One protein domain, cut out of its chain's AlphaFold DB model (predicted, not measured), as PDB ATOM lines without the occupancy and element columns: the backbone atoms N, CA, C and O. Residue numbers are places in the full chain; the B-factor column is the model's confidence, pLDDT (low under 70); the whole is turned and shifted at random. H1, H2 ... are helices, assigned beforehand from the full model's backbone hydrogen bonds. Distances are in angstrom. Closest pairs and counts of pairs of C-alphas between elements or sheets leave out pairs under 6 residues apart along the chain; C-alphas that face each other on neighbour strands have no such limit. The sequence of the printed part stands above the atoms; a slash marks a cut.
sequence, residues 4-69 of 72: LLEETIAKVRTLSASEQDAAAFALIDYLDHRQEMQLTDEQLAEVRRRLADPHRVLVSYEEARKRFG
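Overview. This is residues 4 to 69 of the 72 residues of an uncharacterized protein of Tardiphaga robiniae (UniProt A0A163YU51). Four helices are strung along an open, extended chain with no shared core: H1 and H2 make a V-shaped helical hairpin at one end, and H3 and H4 stand separately towards the other end. Residues 25 to 33 of H2 stand free of the rest and run on into the loop that leads to H3, and a second loop leads from H3 to H4. The printed part has 66 residues, with four named helices in the order H1, H2, H3, H4 and no named strand, and its class is all helix. The whole is extended, with a radius of gyration of the C-alphas of 17.8 A, and elongated, with spans of 47 by 28 by 22 A.

Along the chain. Find C-alpha 4 at (224.398, 118.198, 265.778); from there H1 runs through residues 4 to 12, 12.3 A from first to last C-alpha. Next look at C-alpha 17 at (220.750, 106.446, 248.197), where H2 begins; it runs through residues 17 to 33, 24.3 A, and with 17 residues it is the longest helix. H3 holds residues 41 to 52 and is 16.4 A long. H4 holds residues 61 to 68, is 10.5 A long and ends at C-alpha 68, at (198.096, 134.061, 252.001).

Arrangement. Begin at the helical hairpin of H1 and H2, which run opposite ways at a shallow tilt of 34.8 degrees, only just short of steep. They only just touch, with 3 pairs of C-alphas within 8 A, and H2 does so with residues 19 to 23 alone. Their closest C-alphas are those of Val 12 and Gln 20, 5.8 A apart, while the centres of the two helices are 13.2 A apart. Further along, H3 touches no helix, and neither does H4. H2 and H3 are apart, and so are H3 and H4, although in each case the two follow each other in the chain. H1 is apart from both H3 and H4, and H2 is apart from H4. In the backbone of H1, H2, H3 and H4, every O i to N i+4 pair is within hydrogen-bond range.

Size, cuts and confidence. Look at Ala 17 and His 55 for the greatest length: their C-alphas are the two farthest apart, at 47.9 A. The first and last printed C-alphas, those of Leu 4 and Gly 69, are 35.0 A apart. The printed part has no cut. The link from H1 to H2 is tight, with 4 residues; those from H2 to H3 and from H3 to H4 are short, with 7 and 8 residues, and no link is long. The mean pLDDT of the printed part is 92.2, and one residue, Met 37 between H2 and H3, is under 70.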
ATOM      1  N   LEU A   4     225.677 118.385 266.455       96.69
ATOM      2  CA  LEU A   4     224.398 118.198 265.778       96.69
ATOM      3  C   LEU A   4     224.576 117.859 264.292       96.69
ATOM      4  O   LEU A   4     223.947 116.928 263.808       96.69
ATOM      5  N   LEU A   5     225.454 118.566 263.571       94.88
ATOM      6  CA  LEU A   5     225.702 118.279 262.156       94.88
ATOM      7  C   LEU A   5     226.380 116.911 261.964       94.88
ATOM      8  O   LEU A   5     226.040 116.188 261.035       94.88
ATOM      9  N   GLU A   6     227.280 116.517 262.865       97.75
ATOM     10  CA  GLU A   6     227.867 115.170 262.885       97.75
ATOM     11  C   GLU A   6     226.795 114.082 263.047       97.75
ATOM     12  O   GLU A   6     226.759 113.132 262.261       97.75
ATOM     13  N   GLU A   7     225.882 114.241 264.007       97.94
ATOM     14  CA  GLU A   7     224.756 113.325 264.224       97.94
ATOM     15  C   GLU A   7     223.794 113.287 263.025       97.94
ATOM     16  O   GLU A   7     223.338 112.209 262.632       97.94
ATOM     17  N   THR A   8     223.511 114.436 262.404       96.31
ATOM     18  CA  THR A   8     222.681 114.520 261.195       96.31
ATOM     19  C   THR A   8     223.308 113.745 260.041       96.31
ATOM     20  O   THR A   8     222.638 112.906 259.443       96.31
ATOM     21  N   ILE A   9     224.597 113.952 259.756       97.38
ATOM     22  CA  ILE A   9     225.296 113.220 258.689       97.38
ATOM     23  C   ILE A   9     225.357 111.720 258.996       97.38
ATOM     24  O   ILE A   9     225.180 110.903 258.091       97.38
ATOM     25  N   ALA A  10     225.552 111.336 260.262       98.06
ATOM     26  CA  ALA A  10     225.507 109.934 260.664       98.06
ATOM     27  C   ALA A  10     224.136 109.298 260.377       98.06
ATOM     28  O   ALA A  10     224.091 108.192 259.846       98.06
ATOM     29  N   LYS A  11     223.029 110.001 260.654       97.75
ATOM     30  CA  LYS A  11     221.672 109.537 260.319       97.75
ATOM     31  C   LYS A  11     221.459 109.434 258.809       97.75
ATOM     32  O   LYS A  11     221.004 108.392 258.347       97.75
ATOM     33  N   VAL A  12     221.842 110.456 258.040       97.81
ATOM     34  CA  VAL A  12     221.705 110.463 256.571       97.81
ATOM     35  C   VAL A  12     222.412 109.260 255.944       97.81
ATOM     36  O   VAL A  12     221.824 108.573 255.120       97.81
ATOM     37  N   ARG A  13     223.621 108.915 256.405       97.69
ATOM     38  CA  ARG A  13     224.374 107.745 255.907       97.69
ATOM     39  C   ARG A  13     223.660 106.402 256.068       97.69
ATOM     40  O   ARG A  13     224.035 105.450 255.393       97.69
ATOM     41  N   THR A  14     222.686 106.301 256.972       98.19
ATOM     42  CA  THR A  14     221.915 105.063 257.184       98.19
ATOM     43  C   THR A  14     220.713 104.926 256.248       98.19
ATOM     44  O   THR A  14     220.097 103.865 256.217       98.19
ATOM     45  N   LEU A  15     220.380 105.979 255.495       97.88
ATOM     46  CA  LEU A  15     219.246 106.010 254.573       97.88
ATOM     47  C   LEU A  15     219.590 105.365 253.223       97.88
ATOM     48  O   LEU A  15     220.762 105.139 252.909       97.88
ATOM     49  N   SER A  16     218.573 105.106 252.399       98.50
ATOM     50  CA  SER A  16     218.786 104.692 251.006       98.50
ATOM     51  C   SER A  16     219.457 105.801 250.183       98.50
ATOM     52  O   SER A  16     219.382 106.975 250.538       98.50
ATOM     53  N   ALA A  17     220.082 105.456 249.052       97.88
ATOM     54  CA  ALA A  17     220.750 106.446 248.197       97.88
ATOM     55  C   ALA A  17     219.802 107.585 247.765       97.88
ATOM     56  O   ALA A  17     220.156 108.753 247.864       97.88
ATOM     57  N   SER A  18     218.560 107.254 247.397       97.31
ATOM     58  CA  SER A  18     217.560 108.255 247.004       97.31
ATOM     59  C   SER A  18     217.197 109.216 248.141       97.31
ATOM     60  O   SER A  18     216.942 110.392 247.896       97.31
ATOM     61  N   GLU A  19     217.137 108.732 249.380       98.00
ATOM     62  CA  GLU A  19     216.848 109.572 250.547       98.00
ATOM     63  C   GLU A  19     218.069 110.394 250.970       98.00
ATOM     64  O   GLU A  19     217.919 111.519 251.444       98.00
ATOM     65  N   GLN A  20     219.277 109.860 250.771       98.31
ATOM     66  CA  GLN A  20     220.515 110.616 250.946       98.31
ATOM     67  C   GLN A  20     220.574 111.797 249.978       98.31
ATOM     68  O   GLN A  20     220.853 112.913 250.414       98.31
ATOM     69  N   ASP A  21     220.240 111.577 248.706       98.00
ATOM     70  CA  ASP A  21     220.187 112.631 247.692       98.00
ATOM     71  C   ASP A  21     219.125 113.687 248.033       98.00
ATOM     72  O   ASP A  21     219.390 114.885 247.938       98.00
ATOM     73  N   ALA A  22     217.951 113.269 248.516       96.62
ATOM     74  CA  ALA A  22     216.914 114.194 248.975       96.62
ATOM     75  C   ALA A  22     217.375 115.041 250.178       96.62
ATOM     76  O   ALA A  22     217.150 116.252 250.219       96.62
ATOM     77  N   ALA A  23     218.058 114.427 251.149       97.44
ATOM     78  CA  ALA A  23     218.629 115.148 252.284       97.44
ATOM     79  C   ALA A  23     219.741 116.115 251.846       97.44
ATOM     80  O   ALA A  23     219.817 117.238 252.350       97.44
ATOM     81  N   ALA A  24     220.584 115.707 250.894       96.50
ATOM     82  CA  ALA A  24     221.619 116.558 250.321       96.50
ATOM     83  C   ALA A  24     221.011 117.763 249.591       96.50
ATOM     84  O   ALA A  24     221.475 118.883 249.796       96.50
ATOM     85  N   PHE A  25     219.940 117.555 248.821       97.06
ATOM     86  CA  PHE A  25     219.212 118.634 248.158       97.06
ATOM     87  C   PHE A  25     218.716 119.681 249.162       97.06
ATOM     88  O   PHE A  25     218.970 120.864 248.975       97.06
ATOM     89  N   ALA A  26     218.102 119.262 250.272       93.62
ATOM     90  CA  ALA A  26     217.637 120.188 251.308       93.62
ATOM     91  C   ALA A  26     218.782 120.968 251.990       93.62
ATOM     92  O   ALA A  26     218.624 122.136 252.342       93.62
ATOM     93  N   LEU A  27     219.945 120.335 252.187       93.69
ATOM     94  CA  LEU A  27     221.125 121.013 252.735       93.69
ATOM     95  C   LEU A  27     221.700 122.045 251.757       93.69
ATOM     96  O   LEU A  27     222.133 123.109 252.195       93.69
ATOM     97  N   ILE A  28     221.708 121.733 250.460       94.50
ATOM     98  CA  ILE A  28     222.135 122.654 249.399       94.50
ATOM     99  C   ILE A  28     221.156 123.827 249.301       94.50
ATOM    100  O   ILE A  28     221.591 124.969 249.382       94.50
ATOM    101  N   ASP A  29     219.851 123.554 249.252       92.12
ATOM    102  CA  ASP A  29     218.791 124.569 249.220       92.12
ATOM    103  C   ASP A  29     218.914 125.565 250.384       92.12
ATOM    104  O   ASP A  29     218.912 126.781 250.190       92.12
ATOM    105  N   TYR A  30     219.154 125.058 251.600       89.44
ATOM    106  CA  TYR A  30     219.446 125.915 252.744       89.44
ATOM    107  C   TYR A  30     220.665 126.813 252.498       89.44
ATOM    108  O   TYR A  30     220.625 127.995 252.827       89.44
ATOM    109  N   LEU A  31     221.763 126.280 251.959       91.25
ATOM    110  CA  LEU A  31     222.980 127.060 251.718       91.25
ATOM    111  C   LEU A  31     222.791 128.126 250.638       91.25
ATOM    112  O   LEU A  31     223.341 129.218 250.800       91.25
ATOM    113  N   ASP A  32     222.015 127.825 249.601       91.19
ATOM    114  CA  ASP A  32     221.739 128.730 248.486       91.19
ATOM    115  C   ASP A  32     220.818 129.880 248.921       91.19
ATOM    116  O   ASP A  32     221.073 131.042 248.603       91.19
ATOM    117  N   HIS A  33     219.815 129.589 249.754       87.12
ATOM    118  CA  HIS A  33     218.792 130.559 250.152       87.12
ATOM    119  C   HIS A  33     218.960 131.119 251.577       87.12
ATOM    120  O   HIS A  33     218.174 131.963 252.011       87.12
ATOM    121  N   ARG A  34     220.002 130.736 252.331       82.12
ATOM    122  CA  ARG A  34     220.214 131.163 253.742       82.12
ATOM    123  C   ARG A  34     220.185 132.673 253.982       82.12
ATOM    124  O   ARG A  34     219.894 133.092 255.100       82.12
ATOM    125  N   GLN A  35     220.579 133.474 252.993       75.38
ATOM    126  CA  GLN A  35     220.584 134.940 253.077       75.38
ATOM    127  C   GLN A  35     219.186 135.505 252.790       75.38
ATOM    128  O   GLN A  35     218.761 136.449 253.443       75.38
ATOM    129  N   GLU A  36     218.452 134.883 251.866       76.31
ATOM    130  CA  GLU A  36     217.082 135.254 251.489       76.31
ATOM    131  C   GLU A  36     216.057 134.856 252.563       76.31
ATOM    132  O   GLU A  36     215.001 135.470 252.683       76.31
ATOM    133  N   MET A  37     216.383 133.855 253.385       68.25
ATOM    134  CA  MET A  37     215.547 133.388 254.497       68.25
ATOM    135  C   MET A  37     215.642 134.257 255.764       68.25
ATOM    136  O   MET A  37     215.016 133.929 256.775       68.25
ATOM    137  N   GLN A  38     216.426 135.341 255.761       80.50
ATOM    138  CA  GLN A  38     216.508 136.238 256.915       80.50
ATOM    139  C   GLN A  38     215.416 137.302 256.853       80.50
ATOM    140  O   GLN A  38     215.256 138.000 255.856       80.50
ATOM    141  N   LEU A  39     214.676 137.444 257.954       86.38
ATOM    142  CA  LEU A  39     213.793 138.591 258.135       86.38
ATOM    143  C   LEU A  39     214.637 139.865 258.197       86.38
ATOM    144  O   LEU A  39     215.666 139.882 258.876       86.38
ATOM    145  N   THR A  40     214.169 140.938 257.560       89.00
ATOM    146  CA  THR A  40     214.732 142.271 257.810       89.00
ATOM    147  C   THR A  40     214.507 142.669 259.271       89.00
ATOM    148  O   THR A  40     213.637 142.111 259.952       89.00
ATOM    149  N   ASP A  41     215.247 143.660 259.764       91.12
ATOM    150  CA  ASP A  41     215.078 144.149 261.135       91.12
ATOM    151  C   ASP A  41     213.642 144.633 261.398       91.12
ATOM    152  O   ASP A  41     213.080 144.367 262.464       91.12
ATOM    153  N   GLU A  42     213.000 145.266 260.412       93.31
ATOM    154  CA  GLU A  42     211.605 145.710 260.497       93.31
ATOM    155  C   GLU A  42     210.639 144.525 260.579       93.31
ATOM    156  O   GLU A  42     209.717 144.519 261.399       93.31
ATOM    157  N   GLN A  43     210.857 143.493 259.760       92.56
ATOM    158  CA  GLN A  43     210.048 142.276 259.789       92.56
ATOM    159  C   GLN A  43     210.226 141.525 261.114       92.56
ATOM    160  O   GLN A  43     209.247 141.068 261.708       92.56
ATOM    161  N   LEU A  44     211.458 141.436 261.619       93.44
ATOM    162  CA  LEU A  44     211.762 140.811 262.902       93.44
ATOM    163  C   LEU A  44     211.133 141.585 264.067       93.44
ATOM    164  O   LEU A  44     210.586 140.971 264.990       93.44
ATOM    165  N   ALA A  45     211.173 142.918 264.032       95.44
ATOM    166  CA  ALA A  45     210.511 143.770 265.014       95.44
ATOM    167  C   ALA A  45     208.989 143.556 265.008       95.44
ATOM    168  O   ALA A  45     208.390 143.401 266.075       95.44
ATOM    169  N   GLU A  46     208.371 143.460 263.829       94.19
ATOM    170  CA  GLU A  46     206.939 143.179 263.701       94.19
ATOM    171  C   GLU A  46     206.574 141.784 264.229       94.19
ATOM    172  O   GLU A  46     205.596 141.638 264.968       94.19
ATOM    173  N   VAL A  47     207.380 140.758 263.932       92.69
ATOM    174  CA  VAL A  47     207.184 139.409 264.492       92.69
ATOM    175  C   VAL A  47     207.251 139.446 266.018       92.69
ATOM    176  O   VAL A  47     206.352 138.932 266.687       92.69
ATOM    177  N   ARG A  48     208.270 140.100 266.589       94.56
ATOM    178  CA  ARG A  48     208.414 140.247 268.046       94.56
ATOM    179  C   ARG A  48     207.224 140.979 268.663       94.56
ATOM    180  O   ARG A  48     206.693 140.513 269.671       94.56
ATOM    181  N   ARG A  49     206.763 142.069 268.041       95.00
ATOM    182  CA  ARG A  49     205.589 142.832 268.488       95.00
ATOM    183  C   ARG A  49     204.334 141.957 268.522       95.00
ATOM    184  O   ARG A  49     203.625 141.967 269.522       95.00
ATOM    185  N   ARG A  50     204.075 141.170 267.468       92.12
ATOM    186  CA  ARG A  50     202.912 140.260 267.404       92.12
ATOM    187  C   ARG A  50     202.985 139.121 268.414       92.12
ATOM    188  O   ARG A  50     201.957 138.716 268.942       92.12
ATOM    189  N   LEU A  51     204.176 138.587 268.678       91.12
ATOM    190  CA  LEU A  51     204.349 137.516 269.662       91.12
ATOM    191  C   LEU A  51     204.115 137.995 271.098       91.12
ATOM    192  O   LEU A  51     203.595 137.221 271.904       91.12
ATOM    193  N   ALA A  52     204.481 139.247 271.391       95.00
ATOM    194  CA  ALA A  52     204.304 139.880 272.695       95.00
ATOM    195  C   ALA A  52     202.858 140.325 272.983       95.00
ATOM    196  O   ALA A  52     202.535 140.600 274.136       95.00
ATOM    197  N   ASP A  53     201.992 140.396 271.967       95.50
ATOM    198  CA  ASP A  53     200.582 140.748 272.135       95.50
ATOM    199  C   ASP A  53     199.826 139.629 272.886       95.50
ATOM    200  O   ASP A  53     199.695 138.513 272.360       95.50
ATOM    201  N   PRO A  54     199.303 139.887 274.102       92.75
ATOM    202  CA  PRO A  54     198.545 138.891 274.858       92.75
ATOM    203  C   PRO A  54     197.212 138.525 274.189       92.75
ATOM    204  O   PRO A  54     196.645 137.478 274.496       92.75
ATOM    205  N   HIS A  55     196.725 139.348 273.259       93.44
ATOM    206  CA  HIS A  55     195.507 139.127 272.482       93.44
ATOM    207  C   HIS A  55     195.797 138.667 271.047       93.44
ATOM    208  O   HIS A  55     194.933 138.784 270.174       93.44
ATOM    209  N   ARG A  56     196.995 138.125 270.783       90.88
ATOM    210  CA  ARG A  56     197.367 137.656 269.445       90.88
ATOM    211  C   ARG A  56     196.334 136.679 268.878       90.88
ATOM    212  O   ARG A  56     195.932 135.706 269.520       90.88
ATOM    213  N   VAL A  57     195.964 136.904 267.624       87.31
ATOM    214  CA  VAL A  57     195.083 135.999 266.884       87.31
ATOM    215  C   VAL A  57     195.921 134.849 266.337       87.31
ATOM    216  O   VAL A  57     196.754 135.044 265.453       87.31
ATOM    217  N   LEU A  58     195.696 133.649 266.864       89.12
ATOM    218  CA  LEU A  58     196.230 132.415 266.299       89.12
ATOM    219  C   LEU A  58     195.215 131.854 265.308       89.12
ATOM    220  O   LEU A  58     194.030 131.755 265.615       89.12
ATOM    221  N   VAL A  59     195.688 131.496 264.123       88.50
ATOM    222  CA  VAL A  59     194.873 130.877 263.076       88.50
ATOM    223  C   VAL A  59     195.392 129.476 262.800       88.50
ATOM    224  O   VAL A  59     196.574 129.195 263.011       88.50
ATOM    225  N   SER A  60     194.518 128.593 262.324       91.00
ATOM    226  CA  SER A  60     194.953 127.281 261.854       91.00
ATOM    227  C   SER A  60     195.853 127.424 260.623       91.00
ATOM    228  O   SER A  60     195.817 128.434 259.913       91.00
ATOM    229  N   TYR A  61     196.644 126.389 260.341       86.31
ATOM    230  CA  TYR A  61     197.445 126.334 259.118       86.31
ATOM    231  C   TYR A  61     196.576 126.492 257.859       86.31
ATOM    232  O   TYR A  61     196.930 127.248 256.957       86.31
ATOM    233  N   GLU A  62     195.406 125.851 257.825       92.19
ATOM    234  CA  GLU A  62     194.462 125.954 256.706       92.19
ATOM    235  C   GLU A  62     193.962 127.386 256.498       92.19
ATOM    236  O   GLU A  62     193.875 127.871 255.367       92.19
ATOM    237  N   GLU A  63     193.666 128.090 257.590       91.56
ATOM    238  CA  GLU A  63     193.205 129.467 257.526       91.56
ATOM    239  C   GLU A  63     194.328 130.425 257.112       91.56
ATOM    240  O   GLU A  63     194.104 131.295 256.268       91.56
ATOM    241  N   ALA A  64     195.548 130.237 257.623       89.00
ATOM    242  CA  ALA A  64     196.718 130.975 257.155       89.00
ATOM    243  C   ALA A  64     196.946 130.752 255.651       89.00
ATOM    244  O   ALA A  64     197.065 131.716 254.896       89.00
ATOM    245  N   ARG A  65     196.914 129.496 255.193       89.62
ATOM    246  CA  ARG A  65     197.048 129.137 253.776       89.62
ATOM    247  C   ARG A  65     196.014 129.847 252.902       89.62
ATOM    248  O   ARG A  65     196.389 130.438 251.893       89.62
ATOM    249  N   LYS A  66     194.739 129.861 253.315       92.06
ATOM    250  CA  LYS A  66     193.663 130.569 252.599       92.06
ATOM    251  C   LYS A  66     193.890 132.083 252.549       92.06
ATOM    252  O   LYS A  66     193.619 132.698 251.523       92.06
ATOM    253  N   ARG A  67     194.382 132.684 253.636       89.12
ATOM    254  CA  ARG A  67     194.653 134.131 253.721       89.12
ATOM    255  C   ARG A  67     195.834 134.570 252.854       89.12
ATOM    256  O   ARG A  67     195.792 135.672 252.318       89.12
ATOM    257  N   PHE A  68     196.861 133.731 252.724       86.62
ATOM    258  CA  PHE A  68     198.096 134.061 252.001       86.62
ATOM    259  C   PHE A  68     198.187 133.453 250.594       86.62
ATOM    260  O   PHE A  68     199.171 133.690 249.901       86.62
ATOM    261  N   GLY A  69     197.184 132.684 250.156       85.81
ATOM    262  CA  GLY A  69     197.159 132.082 248.821       85.81
ATOM    263  C   GLY A  69     198.252 131.031 248.595       85.81
ATOM    264  O   GLY A  69     198.734 130.898 247.473       85.81
TER     265      GLY A  69